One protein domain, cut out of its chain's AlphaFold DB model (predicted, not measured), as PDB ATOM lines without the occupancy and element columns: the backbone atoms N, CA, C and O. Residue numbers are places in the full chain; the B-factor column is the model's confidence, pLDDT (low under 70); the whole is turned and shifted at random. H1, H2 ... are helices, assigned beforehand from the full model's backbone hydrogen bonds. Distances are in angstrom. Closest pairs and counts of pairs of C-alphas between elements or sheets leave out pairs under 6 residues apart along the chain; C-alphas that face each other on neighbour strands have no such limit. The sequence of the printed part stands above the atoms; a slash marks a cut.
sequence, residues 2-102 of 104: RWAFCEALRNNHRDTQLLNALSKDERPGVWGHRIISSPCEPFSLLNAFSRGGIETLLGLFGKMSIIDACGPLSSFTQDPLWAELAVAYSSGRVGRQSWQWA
ATOM      1  N   ARG A   2      35.139 -43.073  24.482       68.00
ATOM      2  CA  ARG A   2      35.135 -44.378  25.187       68.00
ATOM      3  C   ARG A   2      33.957 -44.582  26.153       68.00
ATOM      4  O   ARG A   2      33.323 -45.621  26.071       68.00
ATOM      5  N   TRP A   3      33.614 -43.597  26.992       69.12
ATOM      6  CA  TRP A   3      32.452 -43.695  27.897       69.12
ATOM      7  C   TRP A   3      31.143 -43.965  27.145       69.12
ATOM      8  O   TRP A   3      30.500 -44.977  27.387       69.12
ATOM      9  N   ALA A   4      30.801 -43.104  26.180       67.44
ATOM     10  CA  ALA A   4      29.564 -43.219  25.406       67.44
ATOM     11  C   ALA A   4      29.479 -44.560  24.658       67.44
ATOM     12  O   ALA A   4      28.415 -45.164  24.573       67.44
ATOM     13  N   PHE A   5      30.616 -45.051  24.163       75.00
ATOM     14  CA  PHE A   5      30.697 -46.352  23.511       75.00
ATOM     15  C   PHE A   5      30.530 -47.518  24.502       75.00
ATOM     16  O   PHE A   5      29.750 -48.430  24.244       75.00
ATOM     17  N   CYS A   6      31.185 -47.470  25.666       77.62
ATOM     18  CA  CYS A   6      30.998 -48.447  26.743       77.62
ATOM     19  C   CYS A   6      29.547 -48.488  27.243       77.62
ATOM     20  O   CYS A   6      29.015 -49.574  27.467       77.62
ATOM     21  N   GLU A   7      28.898 -47.331  27.387       78.88
ATOM     22  CA  GLU A   7      27.483 -47.235  27.755       78.88
ATOM     23  C   GLU A   7      26.574 -47.840  26.688       78.88
ATOM     24  O   GLU A   7      25.677 -48.616  27.009       78.88
ATOM     25  N   ALA A   8      26.831 -47.574  25.406       76.81
ATOM     26  CA  ALA A   8      26.080 -48.204  24.325       76.81
ATOM     27  C   ALA A   8      26.229 -49.738  24.337       76.81
ATOM     28  O   ALA A   8      25.235 -50.445  24.179       76.81
ATOM     29  N   LEU A   9      27.435 -50.267  24.570       82.69
ATOM     30  CA  LEU A   9      27.661 -51.714  24.692       82.69
ATOM     31  C   LEU A   9      26.908 -52.310  25.889       82.69
ATOM     32  O   LEU A   9      26.244 -53.338  25.749       82.69
ATOM     33  N   ARG A  10      26.960 -51.636  27.045       83.88
ATOM     34  CA  ARG A  10      26.294 -52.060  28.285       83.88
ATOM     35  C   ARG A  10      24.771 -52.075  28.138       83.88
ATOM     36  O   ARG A  10      24.153 -53.089  28.447       83.88
ATOM     37  N   ASN A  11      24.192 -50.999  27.609       80.81
ATOM     38  CA  ASN A  11      22.742 -50.840  27.458       80.81
ATOM     39  C   ASN A  11      22.142 -51.746  26.373       80.81
ATOM     40  O   ASN A  11      20.963 -52.073  26.434       80.81
ATOM     41  N   ASN A  12      22.943 -52.183  25.395       81.88
ATOM     42  CA  ASN A  12      22.493 -53.094  24.339       81.88
ATOM     43  C   ASN A  12      22.916 -54.559  24.566       81.88
ATOM     44  O   ASN A  12      22.734 -55.376  23.664       81.88
ATOM     45  N   HIS A  13      23.506 -54.890  25.724       79.62
ATOM     46  CA  HIS A  13      24.068 -56.213  26.043       79.62
ATOM     47  C   HIS A  13      24.961 -56.788  24.928       79.62
ATOM     48  O   HIS A  13      24.943 -57.988  24.647       79.62
ATOM     49  N   ARG A  14      25.731 -55.921  24.260       77.69
ATOM     50  CA  ARG A  14      26.577 -56.303  23.127       77.69
ATOM     51  C   ARG A  14      28.037 -56.380  23.537       77.69
ATOM     52  O   ARG A  14      28.535 -55.507  24.235       77.69
ATOM     53  N   ASP A  15      28.700 -57.422  23.039       79.75
ATOM     54  CA  ASP A  15      30.150 -57.626  23.090       79.75
ATOM     55  C   ASP A  15      30.780 -57.355  24.472       79.75
ATOM     56  O   ASP A  15      31.566 -56.428  24.692       79.75
ATOM     57  N   THR A  16      30.415 -58.200  25.439       85.81
ATOM     58  CA  THR A  16      30.914 -58.144  26.822       85.81
ATOM     59  C   THR A  16      32.438 -58.259  26.896       85.81
ATOM     60  O   THR A  16      33.057 -57.718  27.814       85.81
ATOM     61  N   GLN A  17      33.060 -58.947  25.934       85.44
ATOM     62  CA  GLN A  17      34.510 -59.095  25.865       85.44
ATOM     63  C   GLN A  17      35.175 -57.767  25.497       85.44
ATOM     64  O   GLN A  17      36.106 -57.347  26.191       85.44
ATOM     65  N   LEU A  18      34.662 -57.072  24.478       79.81
ATOM     66  CA  LEU A  18      35.112 -55.731  24.118       79.81
ATOM     67  C   LEU A  18      34.889 -54.740  25.262       79.81
ATOM     68  O   LEU A  18      35.807 -53.999  25.604       79.81
ATOM     69  N   LEU A  19      33.724 -54.764  25.916       84.06
ATOM     70  CA  LEU A  19      33.453 -53.907  27.076       84.06
ATOM     71  C   LEU A  19      34.472 -54.126  28.210       84.06
ATOM     72  O   LEU A  19      34.923 -53.165  28.830       84.06
ATOM     73  N   ASN A  20      34.860 -55.377  28.470       83.25
ATOM     74  CA  ASN A  20      35.823 -55.722  29.517       83.25
ATOM     75  C   ASN A  20      37.273 -55.377  29.125       83.25
ATOM     76  O   ASN A  20      38.082 -55.006  29.972       83.25
ATOM     77  N   ALA A  21      37.617 -55.451  27.839       80.69
ATOM     78  CA  ALA A  21      38.893 -54.937  27.339       80.69
ATOM     79  C   ALA A  21      38.952 -53.403  27.473       80.69
ATOM     80  O   ALA A  21      39.925 -52.844  27.979       80.69
ATOM     81  N   LEU A  22      37.854 -52.730  27.119       76.75
ATOM     82  CA  LEU A  22      37.659 -51.293  27.274       76.75
ATOM     83  C   LEU A  22      37.525 -50.830  28.722       76.75
ATOM     84  O   LEU A  22      37.529 -49.631  28.944       76.75
ATOM     85  N   SER A  23      37.361 -51.678  29.731       76.88
ATOM     86  CA  SER A  23      37.402 -51.222  31.128       76.88
ATOM     87  C   SER A  23      38.826 -51.271  31.686       76.88
ATOM     88  O   SER A  23      39.179 -50.450  32.526       76.88
ATOM     89  N   LYS A  24      39.653 -52.182  31.160       79.00
ATOM     90  CA  LYS A  24      41.030 -52.449  31.604       79.00
ATOM     91  C   LYS A  24      42.103 -51.658  30.862       79.00
ATOM     92  O   LYS A  24      43.247 -51.647  31.292       79.00
ATOM     93  N   ASP A  25      41.760 -51.019  29.748       71.44
ATOM     94  CA  ASP A  25      42.708 -50.199  28.995       71.44
ATOM     95  C   ASP A  25      43.122 -48.957  29.818       71.44
ATOM     96  O   ASP A  25      42.319 -48.051  30.056       71.44
ATOM     97  N   GLU A  26      44.381 -48.930  30.258       62.78
ATOM     98  CA  GLU A  26      44.972 -47.890  31.111       62.78
ATOM     99  C   GLU A  26      45.242 -46.566  30.379       62.78
ATOM    100  O   GLU A  26      45.543 -45.554  31.016       62.78
ATOM    101  N   ARG A  27      45.127 -46.532  29.042       56.41
ATOM    102  CA  ARG A  27      45.375 -45.331  28.226       56.41
ATOM    103  C   ARG A  27      44.128 -44.923  27.429       56.41
ATOM    104  O   ARG A  27      44.157 -44.884  26.197       56.41
ATOM    105  N   PRO A  28      43.043 -44.497  28.108       54.16
ATOM    106  CA  PRO A  28      41.782 -44.099  27.472       54.16
ATOM    107  C   PRO A  28      41.905 -42.956  26.453       54.16
ATOM    108  O   PRO A  28      41.004 -42.777  25.635       54.16
ATOM    109  N   GLY A  29      43.011 -42.203  26.468       49.91
ATOM    110  CA  GLY A  29      43.290 -41.109  25.533       49.91
ATOM    111  C   GLY A  29      43.821 -41.523  24.155       49.91
ATOM    112  O   GLY A  29      43.869 -40.676  23.270       49.91
ATOM    113  N   VAL A  30      44.201 -42.791  23.933       46.81
ATOM    114  CA  VAL A  30      44.731 -43.252  22.622       46.81
ATOM    115  C   VAL A  30      43.613 -43.598  21.633       46.81
ATOM    116  O   VAL A  30      43.845 -43.741  20.434       46.81
ATOM    117  N   TRP A  31      42.362 -43.565  22.092       48.53
ATOM    118  CA  TRP A  31      41.172 -43.427  21.247       48.53
ATOM    119  C   TRP A  31      41.056 -41.972  20.756       48.53
ATOM    120  O   TRP A  31      39.991 -41.355  20.772       48.53
ATOM    121  N   GLY A  32      42.202 -41.388  20.410       50.50
ATOM    122  CA  GLY A  32      42.351 -40.064  19.852       50.50
ATOM    123  C   GLY A  32      41.994 -40.152  18.387       50.50
ATOM    124  O   GLY A  32      42.702 -40.799  17.623       50.50
ATOM    125  N   HIS A  33      40.846 -39.563  18.062       54.72
ATOM    126  CA  HIS A  33      40.517 -38.903  16.803       54.72
ATOM    127  C   HIS A  33      41.462 -39.242  15.638       54.72
ATOM    128  O   HIS A  33      42.227 -38.406  15.164       54.72
ATOM    129  N   ARG A  34      41.428 -40.494  15.170       53.34
ATOM    130  CA  ARG A  34      41.957 -40.797  13.848       53.34
ATOM    131  C   ARG A  34      40.872 -40.344  12.913       53.34
ATOM    132  O   ARG A  34      39.825 -40.983  12.821       53.34
ATOM    133  N   ILE A  35      41.089 -39.176  12.330       62.03
ATOM    134  CA  ILE A  35      40.222 -38.709  11.269       62.03
ATOM    135  C   ILE A  35      40.376 -39.735  10.185       62.03
ATOM    136  O   ILE A  35      41.472 -39.960   9.684       62.03
ATOM    137  N   ILE A  36      39.299 -40.450   9.933       66.38
ATOM    138  CA  ILE A  36      39.270 -41.378   8.834       66.38
ATOM    139  C   ILE A  36      39.510 -40.541   7.577       66.38
ATOM    140  O   ILE A  36      38.837 -39.526   7.390       66.38
ATOM    141  N   SER A  37      40.502 -40.916   6.766       66.50
ATOM    142  CA  SER A  37      40.796 -40.218   5.516       66.50
ATOM    143  C   SER A  37      39.595 -40.371   4.599       66.50
ATOM    144  O   SER A  37      39.371 -41.423   4.002       66.50
ATOM    145  N   SER A  38      38.766 -39.339   4.550       66.06
ATOM    146  CA  SER A  38      37.558 -39.322   3.752       66.06
ATOM    147  C   SER A  38      37.409 -37.945   3.115       66.06
ATOM    148  O   SER A  38      37.579 -36.937   3.805       66.06
ATOM    149  N   PRO A  39      37.063 -37.875   1.818       62.75
ATOM    150  CA  PRO A  39      36.722 -36.612   1.168       62.75
ATOM    151  C   PRO A  39      35.437 -35.994   1.744       62.75
ATOM    152  O   PRO A  39      35.171 -34.815   1.535       62.75
ATOM    153  N   CYS A  40      34.648 -36.786   2.473       63.25
ATOM    154  CA  CYS A  40      33.418 -36.376   3.131       63.25
ATOM    155  C   CYS A  40      33.606 -36.374   4.650       63.25
ATOM    156  O   CYS A  40      34.251 -37.272   5.197       63.25
ATOM    157  N   GLU A  41      32.964 -35.432   5.333       67.12
ATOM    158  CA  GLU A  41      32.868 -35.427   6.792       67.12
ATOM    159  C   GLU A  41      32.273 -36.778   7.290       67.12
ATOM    160  O   GLU A  41      31.291 -37.263   6.716       67.12
ATOM    161  N   PRO A  42      32.876 -37.457   8.287       63.53
ATOM    162  CA  PRO A  42      32.509 -38.834   8.639       63.53
ATOM    163  C   PRO A  42      31.048 -39.040   9.071       63.53
ATOM    164  O   PRO A  42      30.466 -40.084   8.764       63.53
ATOM    165  N   PHE A  43      30.421 -38.076   9.751       66.56
ATOM    166  CA  PHE A  43      28.999 -38.155  10.107       66.56
ATOM    167  C   PHE A  43      28.084 -37.988   8.892       66.56
ATOM    168  O   PHE A  43      27.021 -38.605   8.830       66.56
ATOM    169  N   SER A  44      28.510 -37.239   7.883       69.38
ATOM    170  CA  SER A  44      27.820 -37.120   6.600       69.38
ATOM    171  C   SER A  44      27.747 -38.472   5.898       69.38
ATOM    172  O   SER A  44      26.720 -38.797   5.310       69.38
ATOM    173  N   LEU A  45      28.792 -39.300   6.018       68.31
ATOM    174  CA  LEU A  45      28.768 -40.675   5.517       68.31
ATOM    175  C   LEU A  45      27.737 -41.521   6.270       68.31
ATOM    176  O   LEU A  45      26.953 -42.224   5.641       68.31
ATOM    177  N   LEU A  46      27.686 -41.423   7.603       68.56
ATOM    178  CA  LEU A  46      26.684 -42.137   8.407       68.56
ATOM    179  C   LEU A  46      25.252 -41.753   8.004       68.56
ATOM    180  O   LEU A  46      24.400 -42.629   7.859       68.56
ATOM    181  N   ASN A  47      25.011 -40.462   7.771       69.69
ATOM    182  CA  ASN A  47      23.705 -39.937   7.375       69.69
ATOM    183  C   ASN A  47      23.334 -40.289   5.925       69.69
ATOM    184  O   ASN A  47      22.168 -40.570   5.644       69.69
ATOM    185  N   ALA A  48      24.308 -40.325   5.010       70.00
ATOM    186  CA  ALA A  48      24.086 -40.677   3.606       70.00
ATOM    187  C   ALA A  48      23.564 -42.113   3.433       70.00
ATOM    188  O   ALA A  48      22.792 -42.396   2.519       70.00
ATOM    189  N   PHE A  49      23.937 -43.017   4.337       68.19
ATOM    190  CA  PHE A  49      23.597 -44.433   4.252       68.19
ATOM    191  C   PHE A  49      22.432 -44.853   5.162       68.19
ATOM    192  O   PHE A  49      22.399 -46.013   5.548       68.19
ATOM    193  N   SER A  50      21.509 -43.941   5.509       63.59
ATOM    194  CA  SER A  50      20.205 -44.127   6.204       63.59
ATOM    195  C   SER A  50      19.932 -45.453   6.963       63.59
ATOM    196  O   SER A  50      19.688 -45.416   8.168       63.59
ATOM    197  N   ARG A  51      19.966 -46.627   6.310       66.69
ATOM    198  CA  ARG A  51      20.144 -47.953   6.941       66.69
ATOM    199  C   ARG A  51      21.384 -48.674   6.399       66.69
ATOM    200  O   ARG A  51      21.479 -48.906   5.199       66.69
ATOM    201  N   GLY A  52      22.274 -49.119   7.288       71.75
ATOM    202  CA  GLY A  52      23.463 -49.900   6.915       71.75
ATOM    203  C   GLY A  52      24.754 -49.084   6.772       71.75
ATOM    204  O   GLY A  52      25.776 -49.606   6.325       71.75
ATOM    205  N   GLY A  53      24.723 -47.789   7.103       75.44
ATOM    206  CA  GLY A  53      25.882 -46.905   6.969       75.44
ATOM    207  C   GLY A  53      27.081 -47.316   7.792       75.44
ATOM    208  O   GLY A  53      28.206 -47.248   7.306       75.44
ATOM    209  N   ILE A  54      26.846 -47.818   9.000       76.69
ATOM    210  CA  ILE A  54      27.923 -48.325   9.846       76.69
ATOM    211  C   ILE A  54      28.553 -49.558   9.195       76.69
ATOM    212  O   ILE A  54      29.765 -49.595   9.032       76.69
ATOM    213  N   GLU A  55      27.758 -50.533   8.756       81.44
ATOM    214  CA  GLU A  55      28.240 -51.743   8.083       81.44
ATOM    215  C   GLU A  55      28.995 -51.417   6.789       81.44
ATOM    216  O   GLU A  55      30.028 -52.019   6.499       81.44
ATOM    217  N   THR A  56      28.522 -50.419   6.041       79.56
ATOM    218  CA  THR A  56      29.174 -49.935   4.819       79.56
ATOM    219  C   THR A  56      30.528 -49.301   5.132       79.56
ATOM    220  O   THR A  56      31.521 -49.639   4.490       79.56
ATOM    221  N   LEU A  57      30.606 -48.437   6.148       78.25
ATOM    222  CA  LEU A  57      31.864 -47.816   6.570       78.25
ATOM    223  C   LEU A  57      32.837 -48.848   7.149       78.25
ATOM    224  O   LEU A  57      34.024 -48.801   6.840       78.25
ATOM    225  N   LEU A  58      32.345 -49.819   7.921       81.44
ATOM    226  CA  LEU A  58      33.146 -50.942   8.409       81.44
ATOM    227  C   LEU A  58      33.687 -51.783   7.249       81.44
ATOM    228  O   LEU A  58      34.856 -52.154   7.259       81.44
ATOM    229  N   GLY A  59      32.873 -52.051   6.227       83.00
ATOM    230  CA  GLY A  59      33.304 -52.767   5.030       83.00
ATOM    231  C   GLY A  59      34.304 -51.982   4.177       83.00
ATOM    232  O   GLY A  59      35.177 -52.590   3.559       83.00
ATOM    233  N   LEU A  60      34.186 -50.653   4.138       81.50
ATOM    234  CA  LEU A  60      35.057 -49.769   3.366       81.50
ATOM    235  C   LEU A  60      36.412 -49.576   4.056       81.50
ATOM    236  O   LEU A  60      37.448 -49.882   3.471       81.50
ATOM    237  N   PHE A  61      36.410 -49.142   5.318       80.81
ATOM    238  CA  PHE A  61      37.635 -48.873   6.073       80.81
ATOM    239  C   PHE A  61      38.277 -50.137   6.641       80.81
ATOM    240  O   PHE A  61      39.496 -50.197   6.751       80.81
ATOM    241  N   GLY A  62      37.500 -51.181   6.940       81.75
ATOM    242  CA  GLY A  62      38.032 -52.457   7.431       81.75
ATOM    243  C   GLY A  62      38.877 -53.219   6.405       81.75
ATOM    244  O   GLY A  62      39.603 -54.134   6.779       81.75
ATOM    245  N   LYS A  63      38.807 -52.843   5.120       85.06
ATOM    246  CA  LYS A  63      39.649 -53.392   4.042       85.06
ATOM    247  C   LYS A  63      40.912 -52.570   3.777       85.06
ATOM    248  O   LYS A  63      41.761 -53.014   3.009       85.06
ATOM    249  N   MET A  64      41.023 -51.376   4.355       83.31
ATOM    250  CA  MET A  64      42.165 -50.485   4.157       83.31
ATOM    251  C   MET A  64      43.274 -50.804   5.155       83.31
ATOM    252  O   MET A  64      43.015 -51.252   6.276       83.31
ATOM    253  N   SER A  65      44.524 -50.538   4.770       80.56
ATOM    254  CA  SER A  65      45.590 -50.497   5.764       80.56
ATOM    255  C   SER A  65      45.326 -49.347   6.735       80.56
ATOM    256  O   SER A  65      44.647 -48.368   6.415       80.56
ATOM    257  N   ILE A  66      45.902 -49.435   7.932       70.94
ATOM    258  CA  ILE A  66      45.764 -48.357   8.909       70.94
ATOM    259  C   ILE A  66      46.327 -47.034   8.381       70.94
ATOM    260  O   ILE A  66      45.831 -45.985   8.760       70.94
ATOM    261  N   ILE A  67      47.334 -47.084   7.504       75.81
ATOM    262  CA  ILE A  67      47.950 -45.903   6.898       75.81
ATOM    263  C   ILE A  67      46.966 -45.255   5.921       75.81
ATOM    264  O   ILE A  67      46.760 -44.051   5.995       75.81
ATOM    265  N   ASP A  68      46.302 -46.054   5.086       77.81
ATOM    266  CA  ASP A  68      45.368 -45.553   4.068       77.81
ATOM    267  C   ASP A  68      44.050 -45.061   4.679       77.81
ATOM    268  O   ASP A  68      43.443 -44.108   4.195       77.81
ATOM    269  N   ALA A  69      43.614 -45.690   5.773       77.62
ATOM    270  CA  ALA A  69      42.430 -45.267   6.509       77.62
ATOM    271  C   ALA A  69      42.675 -44.001   7.349       77.62
ATOM    272  O   ALA A  69      41.714 -43.332   7.728       77.62
ATOM    273  N   CYS A  70      43.929 -43.667   7.673       74.06
ATOM    274  CA  CYS A  70      44.254 -42.487   8.474       74.06
ATOM    275  C   CYS A  70      44.339 -41.234   7.600       74.06
ATOM    276  O   CYS A  70      45.128 -41.151   6.664       74.06
ATOM    277  N   GLY A  71      43.542 -40.228   7.943       74.06
ATOM    278  CA  GLY A  71      43.635 -38.890   7.381       74.06
ATOM    279  C   GLY A  71      44.920 -38.186   7.824       74.06
ATOM    280  O   GLY A  71      45.504 -38.536   8.858       74.06
ATOM    281  N   PRO A  72      45.379 -37.185   7.057       75.56
ATOM    282  CA  PRO A  72      46.545 -36.398   7.428       75.56
ATOM    283  C   PRO A  72      46.289 -35.613   8.722       75.56
ATOM    284  O   PRO A  72      45.155 -35.262   9.050       75.56
ATOM    285  N   LEU A  73      47.362 -35.255   9.434       73.56
ATOM    286  CA  LEU A  73      47.277 -34.426  10.647       73.56
ATOM    287  C   LEU A  73      46.558 -33.089  10.391       73.56
ATOM    288  O   LEU A  73      45.893 -32.565  11.282       73.56
ATOM    289  N   SER A  74      46.648 -32.567   9.163       74.31
ATOM    290  CA  SER A  74      45.951 -31.349   8.752       74.31
ATOM    291  C   SER A  74      44.440 -31.455   8.919       74.31
ATOM    292  O   SER A  74      43.826 -30.482   9.342       74.31
ATOM    293  N   SER A  75      43.854 -32.633   8.674       70.88
ATOM    294  CA  SER A  75      42.424 -32.852   8.879       70.88
ATOM    295  C   SER A  75      42.020 -32.607  10.333       70.88
ATOM    296  O   SER A  75      40.907 -32.168  10.572       70.88
ATOM    297  N   PHE A  76      42.919 -32.844  11.298       72.00
ATOM    298  CA  PHE A  76      42.661 -32.625  12.725       72.00
ATOM    299  C   PHE A  76      42.832 -31.163  13.092       72.00
ATOM    300  O   PHE A  76      41.972 -30.563  13.725       72.00
ATOM    301  N   THR A  77      43.944 -30.570  12.667       73.19
ATOM    302  CA  THR A  77      44.265 -29.183  13.014       73.19
ATOM    303  C   THR A  77      43.359 -28.162  12.328       73.19
ATOM    304  O   THR A  77      43.295 -27.025  12.782       73.19
ATOM    305  N   GLN A  78      42.697 -28.539  11.228       74.94
ATOM    306  CA  GLN A  78      41.780 -27.677  10.474       74.94
ATOM    307  C   GLN A  78      40.301 -27.989  10.724       74.94
ATOM    308  O   GLN A  78      39.442 -27.331  10.142       74.94
ATOM    309  N   ASP A  79      39.990 -28.970  11.567       75.62
ATOM    310  CA  ASP A  79      38.607 -29.282  11.901       75.62
ATOM    311  C   ASP A  79      37.996 -28.123  12.724       75.62
ATOM    312  O   ASP A  79      38.514 -27.776  13.797       75.62
ATOM    313  N   PRO A  80      36.896 -27.506  12.256       75.88
ATOM    314  CA  PRO A  80      36.256 -26.400  12.961       75.88
ATOM    315  C   PRO A  80      35.741 -26.797  14.350       75.88
ATOM    316  O   PRO A  80      35.772 -25.966  15.257       75.88
ATOM    317  N   LEU A  81      35.355 -28.058  14.576       76.25
ATOM    318  CA  LEU A  81      34.912 -28.534  15.890       76.25
ATOM    319  C   LEU A  81      36.054 -28.508  16.911       76.25
ATOM    320  O   LEU A  81      35.832 -28.203  18.086       76.25
ATOM    321  N   TRP A  82      37.288 -28.779  16.474       77.25
ATOM    322  CA  TRP A  82      38.470 -28.657  17.329       77.25
ATOM    323  C   TRP A  82      38.766 -27.200  17.677       77.25
ATOM    324  O   TRP A  82      39.066 -26.902  18.837       77.25
ATOM    325  N   ALA A  83      38.622 -26.285  16.716       82.31
ATOM    326  CA  ALA A  83      38.753 -24.853  16.969       82.31
ATOM    327  C   ALA A  83      37.679 -24.351  17.957       82.31
ATOM    328  O   ALA A  83      38.000 -23.663  18.927       82.31
ATOM    329  N   GLU A  84      36.419 -24.748  17.774       85.19
ATOM    330  CA  GLU A  84      35.315 -24.402  18.675       85.19
ATOM    331  C   GLU A  84      35.518 -24.946  20.091       85.19
ATOM    332  O   GLU A  84      35.297 -24.227  21.073       85.19
ATOM    333  N   LEU A  85      35.972 -26.197  20.211       81.81
ATOM    334  CA  LEU A  85      36.281 -26.821  21.493       81.81
ATOM    335  C   LEU A  85      37.425 -26.091  22.204       81.81
ATOM    336  O   LEU A  85      37.322 -25.824  23.402       81.81
ATOM    337  N   ALA A  86      38.488 -25.733  21.480       84.00
ATOM    338  CA  ALA A  86      39.608 -24.972  22.026       84.00
ATOM    339  C   ALA A  86      39.152 -23.598  22.545       84.00
ATOM    340  O   ALA A  86      39.493 -23.213  23.668       84.00
ATOM    341  N   VAL A  87      38.304 -22.897  21.786       91.00
ATOM    342  CA  VAL A  87      37.695 -21.632  22.222       91.00
ATOM    343  C   VAL A  87      36.842 -21.849  23.471       91.00
ATOM    344  O   VAL A  87      37.009 -21.125  24.449       91.00
ATOM    345  N   ALA A  88      35.966 -22.856  23.487       85.50
ATOM    346  CA  ALA A  88      35.116 -23.163  24.638       85.50
ATOM    347  C   ALA A  88      35.923 -23.503  25.900       85.50
ATOM    348  O   ALA A  88      35.521 -23.123  27.003       85.50
ATOM    349  N   TYR A  89      37.051 -24.196  25.740       85.44
ATOM    350  CA  TYR A  89      37.951 -24.534  26.836       85.44
ATOM    351  C   TYR A  89      38.663 -23.288  27.368       85.44
ATOM    352  O   TYR A  89      38.648 -23.029  28.570       85.44
ATOM    353  N   SER A  90      39.228 -22.471  26.475       89.44
ATOM    354  CA  SER A  90      39.905 -21.223  26.849       89.44
ATOM    355  C   SER A  90      38.964 -20.214  27.517       89.44
ATOM    356  O   SER A  90      39.370 -19.502  28.430       89.44
ATOM    357  N   SER A  91      37.684 -20.203  27.129       92.81
ATOM    358  CA  SER A  91      36.650 -19.351  27.721       92.81
ATOM    359  C   SER A  91      36.007 -19.940  28.987       92.81
ATOM    360  O   SER A  91      35.024 -19.384  29.469       92.81
ATOM    361  N   GLY A  92      36.456 -21.104  29.475       86.62
ATOM    362  CA  GLY A  92      35.897 -21.771  30.658       86.62
ATOM    363  C   GLY A  92      34.475 -22.330  30.503       86.62
ATOM    364  O   GLY A  92      33.886 -22.772  31.488       86.62
ATOM    365  N   ARG A  93      33.908 -22.345  29.287       83.56
ATOM    366  CA  ARG A  93      32.572 -22.918  29.012       83.56
ATOM    367  C   ARG A  93      32.576 -24.439  29.127       83.56
ATOM    368  O   ARG A  93      31.564 -25.038  29.481       83.56
ATOM    369  N   VAL A  94      33.716 -25.050  28.823       80.62
ATOM    370  CA  VAL A  94      33.990 -26.464  29.070       80.62
ATOM    371  C   VAL A  94      35.320 -26.596  29.807       80.62
ATOM    372  O   VAL A  94      36.232 -25.801  29.623       80.62
ATOM    373  N   GLY A  95      35.438 -27.607  30.653       80.25
ATOM    374  CA  GLY A  95      36.617 -27.877  31.462       80.25
ATOM    375  C   GLY A  95      36.583 -29.305  31.989       80.25
ATOM    376  O   GLY A  95      35.627 -30.038  31.766       80.25
ATOM    377  N   ARG A  96      37.620 -29.722  32.719       72.38
ATOM    378  CA  ARG A  96      37.766 -31.123  33.174       72.38
ATOM    379  C   ARG A  96      36.601 -31.628  34.039       72.38
ATOM    380  O   ARG A  96      36.369 -32.825  34.095       72.38
ATOM    381  N   GLN A  97      35.900 -30.715  34.709       77.88
ATOM    382  CA  GLN A  97      34.753 -31.001  35.578       77.88
ATOM    383  C   GLN A  97      33.405 -30.876  34.854       77.88
ATOM    384  O   GLN A  97      32.361 -31.075  35.472       77.88
ATOM    385  N   SER A  98      33.386 -30.496  33.571       73.38
ATOM    386  CA  SER A  98      32.120 -30.348  32.858       73.38
ATOM    387  C   SER A  98      31.438 -31.703  32.734       73.38
ATOM    388  O   SER A  98      32.067 -32.711  32.411       73.38
ATOM    389  N   TRP A  99      30.136 -31.722  33.012       69.62
ATOM    390  CA  TRP A  99      29.336 -32.941  33.091       69.62
ATOM    391  C   TRP A  99      29.368 -33.757  31.792       69.62
ATOM    392  O   TRP A  99      29.279 -34.977  31.852       69.62
ATOM    393  N   GLN A 100      29.580 -33.109  30.641       59.75
ATOM    394  CA  GLN A 100      29.745 -33.761  29.336       59.75
ATOM    395  C   GLN A 100      30.953 -34.715  29.289       59.75
ATOM    396  O   GLN A 100      31.009 -35.600  28.436       59.75
ATOM    397  N   TRP A 101      31.925 -34.535  30.189       62.84
ATOM    398  CA  TRP A 101      33.137 -35.348  30.306       62.84
ATOM    399  C   TRP A 101      33.150 -36.241  31.546       62.84
ATOM    400  O   TRP A 101      34.069 -37.048  31.699       62.84
ATOM    401  N   ALA A 102      32.180 -36.082  32.450       57.62
ATOM    402  CA  ALA A 102      32.139 -36.832  33.692       57.62
ATOM    403  C   ALA A 102      31.872 -38.312  33.388       57.62
ATOM    404  O   ALA A 102      30.801 -38.683  32.916       57.62
TER     405      ALA A 102
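AT A GLANCE: This is residues 2 to 102 of the 104 residues of an uncharacterized protein of Rhizobium etli CNPAF512 (UniProt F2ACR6). The model is a loose, open frame of small helices round a largely empty middle: the hairpin of H1 and H2 makes one corner, and residues 25 to 41 lead across to a second corner, where H3 and H4 meet with H5 close to H4. From there H6 and H7 form an arm leading away, and the tail, residues 91 to 102, turns back from its end toward the H1 side. The printed part has 101 residues with seven named helices, H1 to H7 in order along the chain, and no named strand; the class is all helix. The whole is loose, with a radius of gyration of the C-alphas of 15.9 A, and spans 40 by 34 by 27 A.

HOW THE PARTS SIT: H1, residues 2 to 11, and H2, residues 16 to 24, touch and form a helical hairpin, their closest C-alphas being those of Cys 6 and Leu 19, 6.0 A apart. They run opposite ways at a shallow tilt of 33 degrees, only just short of steep. H3, residues 42 to 48, is apart from H2. H3 touches H4, residues 53 to 61, with the C-alphas of Leu 46 and Gly 53 closest at 5.0 A; they run opposite ways at a steep tilt of 51 degrees. H4 and H5, residues 66 to 69, are close but not clearly touching, with the C-alphas of Phe 61 and Ala 69 closest at 6.0 A. H6, residues 73 to 77, is apart from H5. H6 and H7, residues 80 to 90, are close but not clearly touching, with the C-alphas of Phe 76 and Trp 82 closest at 7.4 A. In H1, H2, H3, H4, H6 and H7 every O i to N i+4 pair is within hydrogen-bond range; H5 is too short for such a pair, and its one O i to N i+3 pair is not within range.

IN THESE COORDINATES: H1 begins at C-alpha 2, (35.135, -44.378, 25.187), and is 14.2 A long from first to last C-alpha. H2 measures 12.6 A, H3 10.0 A, H4 12.0 A, H5 5.1 A and H6 6.5 A. H3 begins at C-alpha 42, (32.509, -38.834, 8.639). H7, the longest helix with 11 residues, measures 15.3 A and ends at C-alpha 90, (39.905, -21.223, 26.849).

THE WHOLE: The C-alphas of Lys 63 and Ser 91, the two farthest apart, are 41.6 A apart, while those of Arg 2 and Ala 102 are 11.8 A apart. The printed part has no cut. The link from H2 to H3, 17 residues, is long; the other links are tight. Residues 87 to 92, of which 87 to 90 belong to H7, and residues 95 to 100 stand free. The mean pLDDT of the printed part is 73.9, and residues 2 to 4, 26 to 47, 49 to 51 and 99 to 102 are under 70.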